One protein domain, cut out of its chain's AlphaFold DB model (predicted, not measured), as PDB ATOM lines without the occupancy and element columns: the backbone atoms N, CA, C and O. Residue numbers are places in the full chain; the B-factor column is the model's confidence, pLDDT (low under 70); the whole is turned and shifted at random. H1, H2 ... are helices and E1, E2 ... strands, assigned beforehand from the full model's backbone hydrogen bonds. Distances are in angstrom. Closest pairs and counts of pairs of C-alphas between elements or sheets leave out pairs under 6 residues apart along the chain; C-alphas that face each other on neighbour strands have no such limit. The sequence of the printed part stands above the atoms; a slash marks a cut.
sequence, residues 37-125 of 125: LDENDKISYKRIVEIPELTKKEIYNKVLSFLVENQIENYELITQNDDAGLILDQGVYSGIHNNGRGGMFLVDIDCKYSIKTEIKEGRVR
ATOM      1  N   LEU A  37     -11.143  -4.084  16.647       88.19
ATOM      2  CA  LEU A  37     -10.599  -2.894  17.295       88.19
ATOM      3  C   LEU A  37      -9.837  -3.323  18.552       88.19
ATOM      4  O   LEU A  37     -10.276  -4.235  19.256       88.19
ATOM      5  N   ASP A  38      -8.677  -2.719  18.784       84.75
ATOM      6  CA  ASP A  38      -7.958  -2.850  20.047       84.75
ATOM      7  C   ASP A  38      -8.555  -1.924  21.122       84.75
ATOM      8  O   ASP A  38      -9.544  -1.225  20.903       84.75
ATOM      9  N   GLU A  39      -7.953  -1.923  22.308       86.31
ATOM     10  CA  GLU A  39      -8.372  -1.094  23.447       86.31
ATOM     11  C   GLU A  39      -8.285   0.426  23.202       86.31
ATOM     12  O   GLU A  39      -8.824   1.200  23.987       86.31
ATOM     13  N   ASN A  40      -7.632   0.851  22.118       87.00
ATOM     14  CA  ASN A  40      -7.448   2.247  21.724       87.00
ATOM     15  C   ASN A  40      -8.225   2.593  20.441       87.00
ATOM     16  O   ASN A  40      -7.864   3.552  19.754       87.00
ATOM     17  N   ASP A  41      -9.237   1.794  20.080       86.25
ATOM     18  CA  ASP A  41     -10.020   1.918  18.843       86.25
ATOM     19  C   ASP A  41      -9.174   1.852  17.556       86.25
ATOM     20  O   ASP A  41      -9.570   2.353  16.496       86.25
ATOM     21  N   LYS A  42      -8.001   1.207  17.604       85.69
ATOM     22  CA  LYS A  42      -7.175   0.968  16.414       85.69
ATOM     23  C   LYS A  42      -7.529  -0.363  15.778       85.69
ATOM     24  O   LYS A  42      -7.782  -1.355  16.455       85.69
ATOM     25  N   ILE A  43      -7.489  -0.400  14.449       87.81
ATOM     26  CA  ILE A  43      -7.680  -1.635  13.688       87.81
ATOM     27  C   ILE A  43      -6.498  -2.570  13.967       87.81
ATOM     28  O   ILE A  43      -5.346  -2.222  13.723       87.81
ATOM     29  N   SER A  44      -6.803  -3.768  14.452       89.19
ATOM     30  CA  SER A  44      -5.853  -4.825  14.770       89.19
ATOM     31  C   SER A  44      -6.177  -6.082  13.971       89.19
ATOM     32  O   SER A  44      -7.333  -6.491  13.866       89.19
ATOM     33  N   TYR A  45      -5.142  -6.703  13.419       89.44
ATOM     34  CA  TYR A  45      -5.203  -8.000  12.759       89.44
ATOM     35  C   TYR A  45      -4.200  -8.924  13.441       89.44
ATOM     36  O   TYR A  45      -3.066  -8.527  13.713       89.44
ATOM     37  N   LYS A  46      -4.607 -10.163  13.714       89.94
ATOM     38  CA  LYS A  46      -3.755 -11.162  14.356       89.94
ATOM     39  C   LYS A  46      -3.852 -12.478  13.614       89.94
ATOM     40  O   LYS A  46      -4.943 -13.001  13.403       89.94
ATOM     41  N   ARG A  47      -2.698 -13.060  13.314       90.88
ATOM     42  CA  ARG A  47      -2.590 -14.391  12.726       90.88
ATOM     43  C   ARG A  47      -1.628 -15.228  13.549       90.88
ATOM     44  O   ARG A  47      -0.777 -14.703  14.245       90.88
ATOM     45  N   ILE A  48      -1.815 -16.537  13.524       93.88
ATOM     46  CA  ILE A  48      -0.875 -17.491  14.106       93.88
ATOM     47  C   ILE A  48      -0.515 -18.460  12.992       93.88
ATOM     48  O   ILE A  48      -1.401 -18.919  12.267       93.88
ATOM     49  N   VAL A  49       0.771 -18.743  12.853       95.62
ATOM     50  CA  VAL A  49       1.292 -19.737  11.919       95.62
ATOM     51  C   VAL A  49       2.090 -20.749  12.725       95.62
ATOM     52  O   VAL A  49       3.029 -20.387  13.431       95.62
ATOM     53  N   GLU A  50       1.681 -22.009  12.635       96.06
ATOM     54  CA  GLU A  50       2.362 -23.147  13.251       96.06
ATOM     55  C   GLU A  50       3.282 -23.774  12.190       96.06
ATOM     56  O   GLU A  50       2.840 -24.048  11.072       96.06
ATOM     57  N   ILE A  51       4.556 -23.943  12.529       95.56
ATOM     58  CA  ILE A  51       5.644 -24.437  11.674       95.56
ATOM     59  C   ILE A  51       6.525 -25.386  12.514       95.56
ATOM     60  O   ILE A  51       7.671 -25.053  12.823       95.56
ATOM     61  N   PRO A  52       5.978 -26.520  12.987       94.94
ATOM     62  CA  PRO A  52       6.586 -27.359  14.026       94.94
ATOM     63  C   PRO A  52       7.976 -27.911  13.677       94.94
ATOM     64  O   PRO A  52       8.713 -28.324  14.567       94.94
ATOM     65  N   GLU A  53       8.332 -27.937  12.397       96.75
ATOM     66  CA  GLU A  53       9.617 -28.399  11.882       96.75
ATOM     67  C   GLU A  53      10.758 -27.378  11.994       96.75
ATOM     68  O   GLU A  53      11.906 -27.747  11.751       96.75
ATOM     69  N   LEU A  54      10.468 -26.116  12.332       96.62
ATOM     70  CA  LEU A  54      11.476 -25.063  12.434       96.62
ATOM     71  C   LEU A  54      11.729 -24.636  13.873       96.62
ATOM     72  O   LEU A  54      10.810 -24.399  14.666       96.62
ATOM     73  N   THR A  55      13.005 -24.414  14.160       96.75
ATOM     74  CA  THR A  55      13.427 -23.827  15.424       96.75
ATOM     75  C   THR A  55      13.057 -22.357  15.509       96.75
ATOM     76  O   THR A  55      12.970 -21.645  14.501       96.75
ATOM     77  N   LYS A  56      12.918 -21.851  16.736       95.88
ATOM     78  CA  LYS A  56      12.690 -20.423  16.996       95.88
ATOM     79  C   LYS A  56      13.679 -19.528  16.232       95.88
ATOM     80  O   LYS A  56      13.274 -18.531  15.640       95.88
ATOM     81  N   LYS A  57      14.963 -19.904  16.209       95.56
ATOM     82  CA  LYS A  57      16.034 -19.147  15.542       95.56
ATOM     83  C   LYS A  57      15.890 -19.150  14.019       95.56
ATOM     84  O   LYS A  57      16.112 -18.129  13.374       95.56
ATOM     85  N   GLU A  58      15.506 -20.279  13.428       96.25
ATOM     86  CA  GLU A  58      15.263 -20.365  11.984       96.25
ATOM     87  C   GLU A  58      14.067 -19.515  11.565       96.25
ATOM     88  O   GLU A  58      14.146 -18.806  10.561       96.25
ATOM     89  N   ILE A  59      12.985 -19.544  12.347       96.19
ATOM     90  CA  ILE A  59      11.813 -18.694  12.114       96.19
ATOM     91  C   ILE A  59      12.210 -17.221  12.238       96.19
ATOM     92  O   ILE A  59      11.903 -16.437  11.343       96.19
ATOM     93  N   TYR A  60      12.941 -16.853  13.294       94.81
ATOM     94  CA  TYR A  60      13.399 -15.480  13.515       94.81
ATOM     95  C   TYR A  60      14.216 -14.948  12.342       94.81
ATOM     96  O   TYR A  60      13.893 -13.896  11.791       94.81
ATOM     97  N   ASN A  61      15.213 -15.711  11.894       93.81
ATOM     98  CA  ASN A  61      16.041 -15.314  10.761       93.81
ATOM     99  C   ASN A  61      15.224 -15.184   9.472       93.81
ATOM    100  O   ASN A  61      15.409 -14.219   8.739       93.81
ATOM    101  N   LYS A  62      14.284 -16.103   9.208       93.69
ATOM    102  CA  LYS A  62      13.410 -16.029   8.025       93.69
ATOM    103  C   LYS A  62      12.518 -14.788   8.039       93.69
ATOM    104  O   LYS A  62      12.396 -14.128   7.011       93.69
ATOM    105  N   VAL A  63      11.909 -14.473   9.183       92.25
ATOM    106  CA  VAL A  63      11.074 -13.273   9.340       92.25
ATOM    107  C   VAL A  63      11.916 -12.020   9.132       92.25
ATOM    108  O   VAL A  63      11.531 -11.149   8.358       92.25
ATOM    109  N   LEU A  64      13.082 -11.943   9.774       89.69
ATOM    110  CA  LEU A  64      13.961 -10.786   9.654       89.69
ATOM    111  C   LEU A  64      14.432 -10.578   8.209       89.69
ATOM    112  O   LEU A  64      14.352  -9.462   7.703       89.69
ATOM    113  N   SER A  65      14.864 -11.645   7.530       90.38
ATOM    114  CA  SER A  65      15.239 -11.587   6.113       90.38
ATOM    115  C   SER A  65      14.088 -11.085   5.249       90.38
ATOM    116  O   SER A  65      14.285 -10.173   4.454       90.38
ATOM    117  N   PHE A  66      12.874 -11.604   5.457       89.88
ATOM    118  CA  PHE A  66      11.700 -11.145   4.720       89.88
ATOM    119  C   PHE A  66      11.441  -9.646   4.921       89.88
ATOM    120  O   PHE A  66      11.211  -8.937   3.943       89.88
ATOM    121  N   LEU A  67      11.511  -9.149   6.159       86.00
ATOM    122  CA  LEU A  67      11.289  -7.731   6.462       86.00
ATOM    123  C   LEU A  67      12.353  -6.824   5.833       86.00
ATOM    124  O   LEU A  67      12.023  -5.749   5.344       86.00
ATOM    125  N   VAL A  68      13.619  -7.252   5.817       83.69
ATOM    126  CA  VAL A  68      14.717  -6.500   5.185       83.69
ATOM    127  C   VAL A  68      14.592  -6.487   3.660       83.69
ATOM    128  O   VAL A  68      14.858  -5.467   3.034       83.69
ATOM    129  N   GLU A  69      14.169  -7.594   3.052       85.12
ATOM    130  CA  GLU A  69      14.003  -7.695   1.595       85.12
ATOM    131  C   GLU A  69      12.762  -6.959   1.080       85.12
ATOM    132  O   GLU A  69      12.766  -6.448  -0.038       85.12
ATOM    133  N   ASN A  70      11.697  -6.897   1.885       80.69
ATOM    134  CA  ASN A  70      10.398  -6.343   1.496       80.69
ATOM    135  C   ASN A  70      10.127  -4.981   2.143       80.69
ATOM    136  O   ASN A  70       8.965  -4.623   2.356       80.69
ATOM    137  N   GLN A  71      11.180  -4.224   2.467       70.06
ATOM    138  CA  GLN A  71      11.028  -2.875   3.002       70.06
ATOM    139  C   GLN A  71      10.196  -2.030   2.040       70.06
ATOM    140  O   GLN A  71      10.563  -1.799   0.888       70.06
ATOM    141  N   ILE A  72       9.049  -1.581   2.534       68.19
ATOM    142  CA  ILE A  72       8.230  -0.591   1.855       68.19
ATOM    143  C   ILE A  72       8.750   0.815   2.168       68.19
ATOM    144  O   ILE A  72       9.559   1.012   3.078       68.19
ATOM    145  N   GLU A  73       8.279   1.810   1.421       65.88
ATOM    146  CA  GLU A  73       8.606   3.207   1.704       65.88
ATOM    147  C   GLU A  73       8.280   3.569   3.164       65.88
ATOM    148  O   GLU A  73       7.238   3.194   3.698       65.88
ATOM    149  N   ASN A  74       9.182   4.312   3.812       73.38
ATOM    150  CA  ASN A  74       9.061   4.736   5.213       73.38
ATOM    151  C   ASN A  74       8.986   3.585   6.238       73.38
ATOM    152  O   ASN A  74       8.399   3.763   7.304       73.38
ATOM    153  N   TYR A  75       9.563   2.420   5.927       81.38
ATOM    154  CA  TYR A  75       9.767   1.328   6.881       81.38
ATOM    155  C   TYR A  75      10.822   1.681   7.941       81.38
ATOM    156  O   TYR A  75      11.913   2.152   7.620       81.38
ATOM    157  N   GLU A  76      10.520   1.368   9.199       80.19
ATOM    158  CA  GLU A  76      11.434   1.492  10.328       80.19
ATOM    159  C   GLU A  76      11.378   0.239  11.208       80.19
ATOM    160  O   GLU A  76      10.327  -0.165  11.715       80.19
ATOM    161  N   LEU A  77      12.543  -0.371  11.427       80.69
ATOM    162  CA  LEU A  77      12.694  -1.478  12.362       80.69
ATOM    163  C   LEU A  77      12.962  -0.923  13.762       80.69
ATOM    164  O   LEU A  77      14.068  -0.471  14.054       80.69
ATOM    165  N   ILE A  78      11.953  -0.977  14.629       80.88
ATOM    166  CA  ILE A  78      11.976  -0.333  15.948       80.88
ATOM    167  C   ILE A  78      12.743  -1.173  16.968       80.88
ATOM    168  O   ILE A  78      13.481  -0.647  17.801       80.88
ATOM    169  N   THR A  79      12.543  -2.492  16.975       82.44
ATOM    170  CA  THR A  79      13.165  -3.370  17.976       82.44
ATOM    171  C   THR A  79      13.351  -4.787  17.457       82.44
ATOM    172  O   THR A  79      12.480  -5.350  16.796       82.44
ATOM    173  N   GLN A  80      14.480  -5.377  17.840       86.00
ATOM    174  CA  GLN A  80      14.841  -6.768  17.601       86.00
ATOM    175  C   GLN A  80      15.340  -7.385  18.905       86.00
ATOM    176  O   GLN A  80      16.227  -6.833  19.555       86.00
ATOM    177  N   ASN A  81      14.774  -8.521  19.293       88.94
ATOM    178  CA  ASN A  81      15.243  -9.298  20.431       88.94
ATOM    179  C   ASN A  81      15.116 -10.791  20.105       88.94
ATOM    180  O   ASN A  81      14.047 -11.378  20.282       88.94
ATOM    181  N   ASP A  82      16.207 -11.384  19.614       85.56
ATOM    182  CA  ASP A  82      16.279 -12.810  19.259       85.56
ATOM    183  C   ASP A  82      15.997 -13.693  20.486       85.56
ATOM    184  O   ASP A  82      15.120 -14.557  20.452       85.56
ATOM    185  N   ASP A  83      16.604 -13.383  21.636       87.56
ATOM    186  CA  ASP A  83      16.416 -14.136  22.884       87.56
ATOM    187  C   ASP A  83      14.953 -14.155  23.351       87.56
ATOM    188  O   ASP A  83      14.440 -15.197  23.772       87.56
ATOM    189  N   ALA A  84      14.225 -13.050  23.190       89.00
ATOM    190  CA  ALA A  84      12.791 -12.968  23.476       89.00
ATOM    191  C   ALA A  84      11.901 -13.447  22.314       89.00
ATOM    192  O   ALA A  84      10.717 -13.704  22.526       89.00
ATOM    193  N   GLY A  85      12.450 -13.587  21.102       92.12
ATOM    194  CA  GLY A  85      11.694 -13.897  19.888       92.12
ATOM    195  C   GLY A  85      10.752 -12.766  19.490       92.12
ATOM    196  O   GLY A  85       9.614 -13.026  19.114       92.12
ATOM    197  N   LEU A  86      11.180 -11.515  19.640       94.25
ATOM    198  CA  LEU A  86      10.348 -10.342  19.392       94.25
ATOM    199  C   LEU A  86      10.946  -9.483  18.281       94.25
ATOM    200  O   LEU A  86      12.107  -9.079  18.362       94.25
ATOM    201  N   ILE A  87      10.118  -9.154  17.295       93.62
ATOM    202  CA  ILE A  87      10.417  -8.153  16.271       93.62
ATOM    203  C   ILE A  87       9.280  -7.130  16.269       93.62
ATOM    204  O   ILE A  87       8.104  -7.503  16.225       93.62
ATOM    205  N   LEU A  88       9.634  -5.848  16.365       91.62
ATOM    206  CA  LEU A  88       8.712  -4.721  16.245       91.62
ATOM    207  C   LEU A  88       9.150  -3.843  15.081       91.62
ATOM    208  O   LEU A  88      10.248  -3.283  15.114       91.62
ATOM    209  N   ASP A  89       8.273  -3.681  14.103       90.75
ATOM    210  CA  ASP A  89       8.478  -2.800  12.961       90.75
ATOM    211  C   ASP A  89       7.270  -1.888  12.735       90.75
ATOM    212  O   ASP A  89       6.152  -2.144  13.200       90.75
ATOM    213  N   GLN A  90       7.523  -0.763  12.078       90.38
ATOM    214  CA  GLN A  90       6.530   0.252  11.760       90.38
ATOM    215  C   GLN A  90       6.762   0.777  10.351       90.38
ATOM    216  O   GLN A  90       7.855   0.675   9.796       90.38
ATOM    217  N   GLY A  91       5.728   1.368   9.770       89.50
ATOM    218  CA  GLY A  91       5.887   2.052   8.501       89.50
ATOM    219  C   GLY A  91       4.632   2.756   8.032       89.50
ATOM    220  O   GLY A  91       3.631   2.853   8.757       89.50
ATOM    221  N   VAL A  92       4.701   3.261   6.802       88.81
ATOM    222  CA  VAL A  92       3.608   3.995   6.166       88.81
ATOM    223  C   VAL A  92       3.361   3.444   4.772       88.81
ATOM    224  O   VAL A  92       4.212   3.525   3.895       88.81
ATOM    225  N   TYR A  93       2.156   2.938   4.546       85.31
ATOM    226  CA  TYR A  93       1.648   2.721   3.201       85.31
ATOM    227  C   TYR A  93       1.047   4.031   2.697       85.31
ATOM    228  O   TYR A  93      -0.062   4.403   3.094       85.31
ATOM    229  N   SER A  94       1.796   4.736   1.854       84.69
ATOM    230  CA  SER A  94       1.374   6.013   1.280       84.69
ATOM    231  C   SER A  94       0.393   5.823   0.119       84.69
ATOM    232  O   SER A  94       0.491   4.856  -0.639       84.69
ATOM    233  N   GLY A  95      -0.546   6.756  -0.055       78.62
ATOM    234  CA  GLY A  95      -1.393   6.822  -1.254       78.62
ATOM    235  C   GLY A  95      -2.365   5.650  -1.429       78.62
ATOM    236  O   GLY A  95      -2.719   5.302  -2.557       78.62
ATOM    237  N   ILE A  96      -2.832   5.050  -0.330       77.56
ATOM    238  CA  ILE A  96      -3.827   3.954  -0.337       77.56
ATOM    239  C   ILE A  96      -5.118   4.384  -1.017       77.56
ATOM    240  O   ILE A  96      -5.830   3.573  -1.617       77.56
ATOM    241  N   HIS A  97      -5.418   5.673  -0.935       74.81
ATOM    242  CA  HIS A  97      -6.474   6.284  -1.707       74.81
ATOM    243  C   HIS A  97      -5.969   7.603  -2.275       74.81
ATOM    244  O   HIS A  97      -5.575   8.486  -1.518       74.81
ATOM    245  N   ASN A  98      -6.006   7.722  -3.600       64.44
ATOM    246  CA  ASN A  98      -5.702   8.952  -4.317       64.44
ATOM    247  C   ASN A  98      -6.821   9.202  -5.337       64.44
ATOM    248  O   ASN A  98      -6.951   8.497  -6.340       64.44
ATOM    249  N   ASN A  99      -7.648  10.213  -5.079       59.56
ATOM    250  CA  ASN A  99      -8.687  10.665  -6.011       59.56
ATOM    251  C   ASN A  99      -8.166  11.793  -6.921       59.56
ATOM    252  O   ASN A  99      -8.778  12.851  -7.040       59.56
ATOM    253  N   GLY A 100      -7.029  11.575  -7.579       53.62
ATOM    254  CA  GLY A 100      -6.348  12.592  -8.384       53.62
ATOM    255  C   GLY A 100      -6.901  12.820  -9.793       53.62
ATOM    256  O   GLY A 100      -6.427  13.710 -10.494       53.62
ATOM    257  N   ARG A 101      -7.887  12.046 -10.267       49.91
ATOM    258  CA  ARG A 101      -8.428  12.204 -11.632       49.91
ATOM    259  C   ARG A 101      -9.939  12.418 -11.633       49.91
ATOM    260  O   ARG A 101     -10.706  11.487 -11.849       49.91
ATOM    261  N   GLY A 102     -10.344  13.674 -11.413       56.56
ATOM    262  CA  GLY A 102     -11.697  14.171 -11.712       56.56
ATOM    263  C   GLY A 102     -12.536  14.662 -10.525       56.56
ATOM    264  O   GLY A 102     -13.675  15.068 -10.736       56.56
ATOM    265  N   GLY A 103     -12.014  14.634  -9.294       55.72
ATOM    266  CA  GLY A 103     -12.683  15.186  -8.109       55.72
ATOM    267  C   GLY A 103     -12.256  16.626  -7.804       55.72
ATOM    268  O   GLY A 103     -11.118  17.001  -8.059       55.72
ATOM    269  N   MET A 104     -13.155  17.427  -7.222       55.97
ATOM    270  CA  MET A 104     -12.878  18.813  -6.793       55.97
ATOM    271  C   MET A 104     -11.901  18.897  -5.598       55.97
ATOM    272  O   MET A 104     -11.361  19.964  -5.329       55.97
ATOM    273  N   PHE A 105     -11.642  17.780  -4.906       59.56
ATOM    274  CA  PHE A 105     -10.739  17.702  -3.755       59.56
ATOM    275  C   PHE A 105      -9.738  16.560  -3.925       59.56
ATOM    276  O   PHE A 105     -10.132  15.417  -4.177       59.56
ATOM    277  N   LEU A 106      -8.456  16.877  -3.742       64.31
ATOM    278  CA  LEU A 106      -7.397  15.891  -3.567       64.31
ATOM    279  C   LEU A 106      -7.472  15.392  -2.123       64.31
ATOM    280  O   LEU A 106      -7.286  16.165  -1.186       64.31
ATOM    281  N   VAL A 107      -7.809  14.118  -1.954       71.00
ATOM    282  CA  VAL A 107      -7.705  13.427  -0.669       71.00
ATOM    283  C   VAL A 107      -6.644  12.361  -0.851       71.00
ATOM    284  O   VAL A 107      -6.875  11.408  -1.598       71.00
ATOM    285  N   ASP A 108      -5.515  12.556  -0.180       75.00
ATOM    286  CA  ASP A 108      -4.492  11.537  -0.004       75.00
ATOM    287  C   ASP A 108      -4.720  10.868   1.352       75.00
ATOM    288  O   ASP A 108      -4.856  11.535   2.383       75.00
ATOM    289  N   ILE A 109      -4.840   9.543   1.332       82.19
ATOM    290  CA  ILE A 109      -4.985   8.730   2.539       82.19
ATOM    291  C   ILE A 109      -3.787   7.800   2.632       82.19
ATOM    292  O   ILE A 109      -3.613   6.918   1.788       82.19
ATOM    293  N   ASP A 110      -3.033   7.957   3.712       84.94
ATOM    294  CA  ASP A 110      -1.944   7.067   4.092       84.94
ATOM    295  C   ASP A 110      -2.386   6.168   5.254       84.94
ATOM    296  O   ASP A 110      -3.191   6.573   6.100       84.94
ATOM    297  N   CYS A 111      -1.840   4.953   5.338       86.12
ATOM    298  CA  CYS A 111      -1.998   4.092   6.513       86.12
ATOM    299  C   CYS A 111      -0.662   3.935   7.215       86.12
ATOM    300  O   CYS A 111       0.289   3.384   6.658       86.12
ATOM    301  N   LYS A 112      -0.620   4.371   8.471       88.94
ATOM    302  CA  LYS A 112       0.468   4.043   9.385       88.94
ATOM    303  C   LYS A 112       0.179   2.695  10.027       88.94
ATOM    304  O   LYS A 112      -0.931   2.484  10.514       88.94
ATOM    305  N   TYR A 113       1.173   1.820  10.072       87.88
ATOM    306  CA  TYR A 113       1.034   0.507  10.689       87.88
ATOM    307  C   TYR A 113       2.145   0.236  11.700       87.88
ATOM    308  O   TYR A 113       3.189   0.890  11.737       87.88
ATOM    309  N   SER A 114       1.888  -0.748  12.552       89.69
ATOM    310  CA  SER A 114       2.873  -1.333  13.448       89.69
ATOM    311  C   SER A 114       2.659  -2.836  13.454       89.69
ATOM    312  O   SER A 114       1.537  -3.292  13.679       89.69
ATOM    313  N   ILE A 115       3.716  -3.595  13.200       90.81
ATOM    314  CA  ILE A 115       3.693  -5.053  13.230       90.81
ATOM    315  C   ILE A 115       4.491  -5.504  14.447       90.81
ATOM    316  O   ILE A 115       5.606  -5.057  14.713       90.81
ATOM    317  N   LYS A 116       3.869  -6.389  15.224       92.56
ATOM    318  CA  LYS A 116       4.499  -7.062  16.352       92.56
ATOM    319  C   LYS A 116       4.540  -8.546  16.061       92.56
ATOM    320  O   LYS A 116       3.505  -9.201  16.151       92.56
ATOM    321  N   THR A 117       5.736  -9.047  15.787       94.81
ATOM    322  CA  THR A 117       5.967 -10.461  15.512       94.81
ATOM    323  C   THR A 117       6.533 -11.141  16.753       94.81
ATOM    324  O   THR A 117       7.601 -10.773  17.245       94.81
ATOM    325  N   GLU A 118       5.805 -12.125  17.276       95.75
ATOM    326  CA  GLU A 118       6.221 -12.949  18.413       95.75
ATOM    327  C   GLU A 118       6.519 -14.377  17.949       95.75
ATOM    328  O   GLU A 118       5.649 -15.087  17.446       95.75
ATOM    329  N   ILE A 119       7.754 -14.815  18.163       97.06
ATOM    330  CA  ILE A 119       8.301 -16.069  17.655       97.06
ATOM    331  C   ILE A 119       8.627 -16.988  18.828       97.06
ATOM    332  O   ILE A 119       9.325 -16.623  19.777       97.06
ATOM    333  N   LYS A 120       8.117 -18.211  18.741       95.69
ATOM    334  CA  LYS A 120       8.392 -19.312  19.662       95.69
ATOM    335  C   LYS A 120       8.846 -20.526  18.859       95.69
ATOM    336  O   LYS A 120       8.841 -20.510  17.631       95.69
ATOM    337  N   GLU A 121       9.245 -21.576  19.563       96.56
ATOM    338  CA  GLU A 121       9.560 -22.849  18.920       96.56
ATOM    339  C   GLU A 121       8.359 -23.333  18.099       96.56
ATOM    340  O   GLU A 121       7.239 -23.384  18.614       96.56
ATOM    341  N   GLY A 122       8.592 -23.617  16.817       96.12
ATOM    342  CA  GLY A 122       7.577 -24.117  15.904       96.12
ATOM    343  C   GLY A 122       6.396 -23.182  15.628       96.12
ATOM    344  O   GLY A 122       5.378 -23.653  15.131       96.12
ATOM    345  N   ARG A 123       6.466 -21.886  15.971       96.31
ATOM    346  CA  ARG A 123       5.310 -20.982  15.863       96.31
ATOM    347  C   ARG A 123       5.685 -19.508  15.748       96.31
ATOM    348  O   ARG A 123       6.552 -19.014  16.464       96.31
ATOM    349  N   VAL A 124       4.910 -18.768  14.958       96.56
ATOM    350  CA  VAL A 124       4.931 -17.300  14.913       96.56
ATOM    351  C   VAL A 124       3.524 -16.715  15.036       96.56
ATOM    352  O   VAL A 124       2.533 -17.331  14.629       96.56
ATOM    353  N   ARG A 125       3.431 -15.538  15.650       93.75
ATOM    354  CA  ARG A 125       2.204 -14.769  15.841       93.75
ATOM    355  C   ARG A 125       2.405 -13.321  15.429       93.75
ATOM    356  O   ARG A 125       3.427 -12.754  15.871       93.75
TER     357      ARG A 125
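AT A GLANCE: This is residues 37 to 125 of the 125 residues of the protein "DUF4468 domain-containing protein" of Aquimarina sp. AD1 (UniProt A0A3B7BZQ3). A long hairpin of two strands, E3 and E4, makes the longest axis, and the short strand E2 joins it beside the first part of E3 to form a narrow sheet. One helix, H1, covers one face of this sheet at that end, and the other end of the hairpin closes in a loop, residues 99 to 107. The 89 printed residues hold one named helix and four named strands, E1 H1 E2 E3 E4 along the chain; the antiparallel sheet runs E2, E3, E4, and the class is mixed, helices and strands. The whole is loose, with a radius of gyration of the C-alphas of 16.7 A, and elongated, spanning 55 by 30 by 22 A.

HOW THE PARTS SIT: E1, residues 43 to 45, pairs with no named strand. H1, residues 56 to 69, has every O i to N i+4 pair within hydrogen-bond range. E2, residues 76 to 81, E3, residues 86 to 98, and E4, residues 108 to 120, form a meander, each strand the antiparallel neighbour of the one before. In the hairpin E2 and E3, N 78 and O 88 are 2.9 A apart; in the hairpin E3 and E4, N 93 and O 111 are 2.9 A apart. H1 is on the sheet, over E3 and E4, at a height of 9.3 A, in two layers, a helix on one face of a sheet. On the local plane it runs only just slantwise to the strands, at 30.1 degrees to E3. The closest C-alphas of H1 and E4, those of Lys 56 and Lys 120, are 5.2 A apart. E1 and E4 are near each other, with 5 pairs of C-alphas within 10 A.

IN THESE COORDINATES: E1 begins at C-alpha 43, (-7.680, -1.635, 13.688). H1 is 20.0 A long, E3 34.5 A and E4 38.8 A, ending at C-alpha 120, (8.392, -19.312, 19.662).

THE WHOLE: The C-alphas of Glu 53 and Met 104, the two farthest apart, are 55.5 A apart. The printed part has no cut and no long link. The pLDDT is under 70 at residues 72 to 73 and 98 to 106.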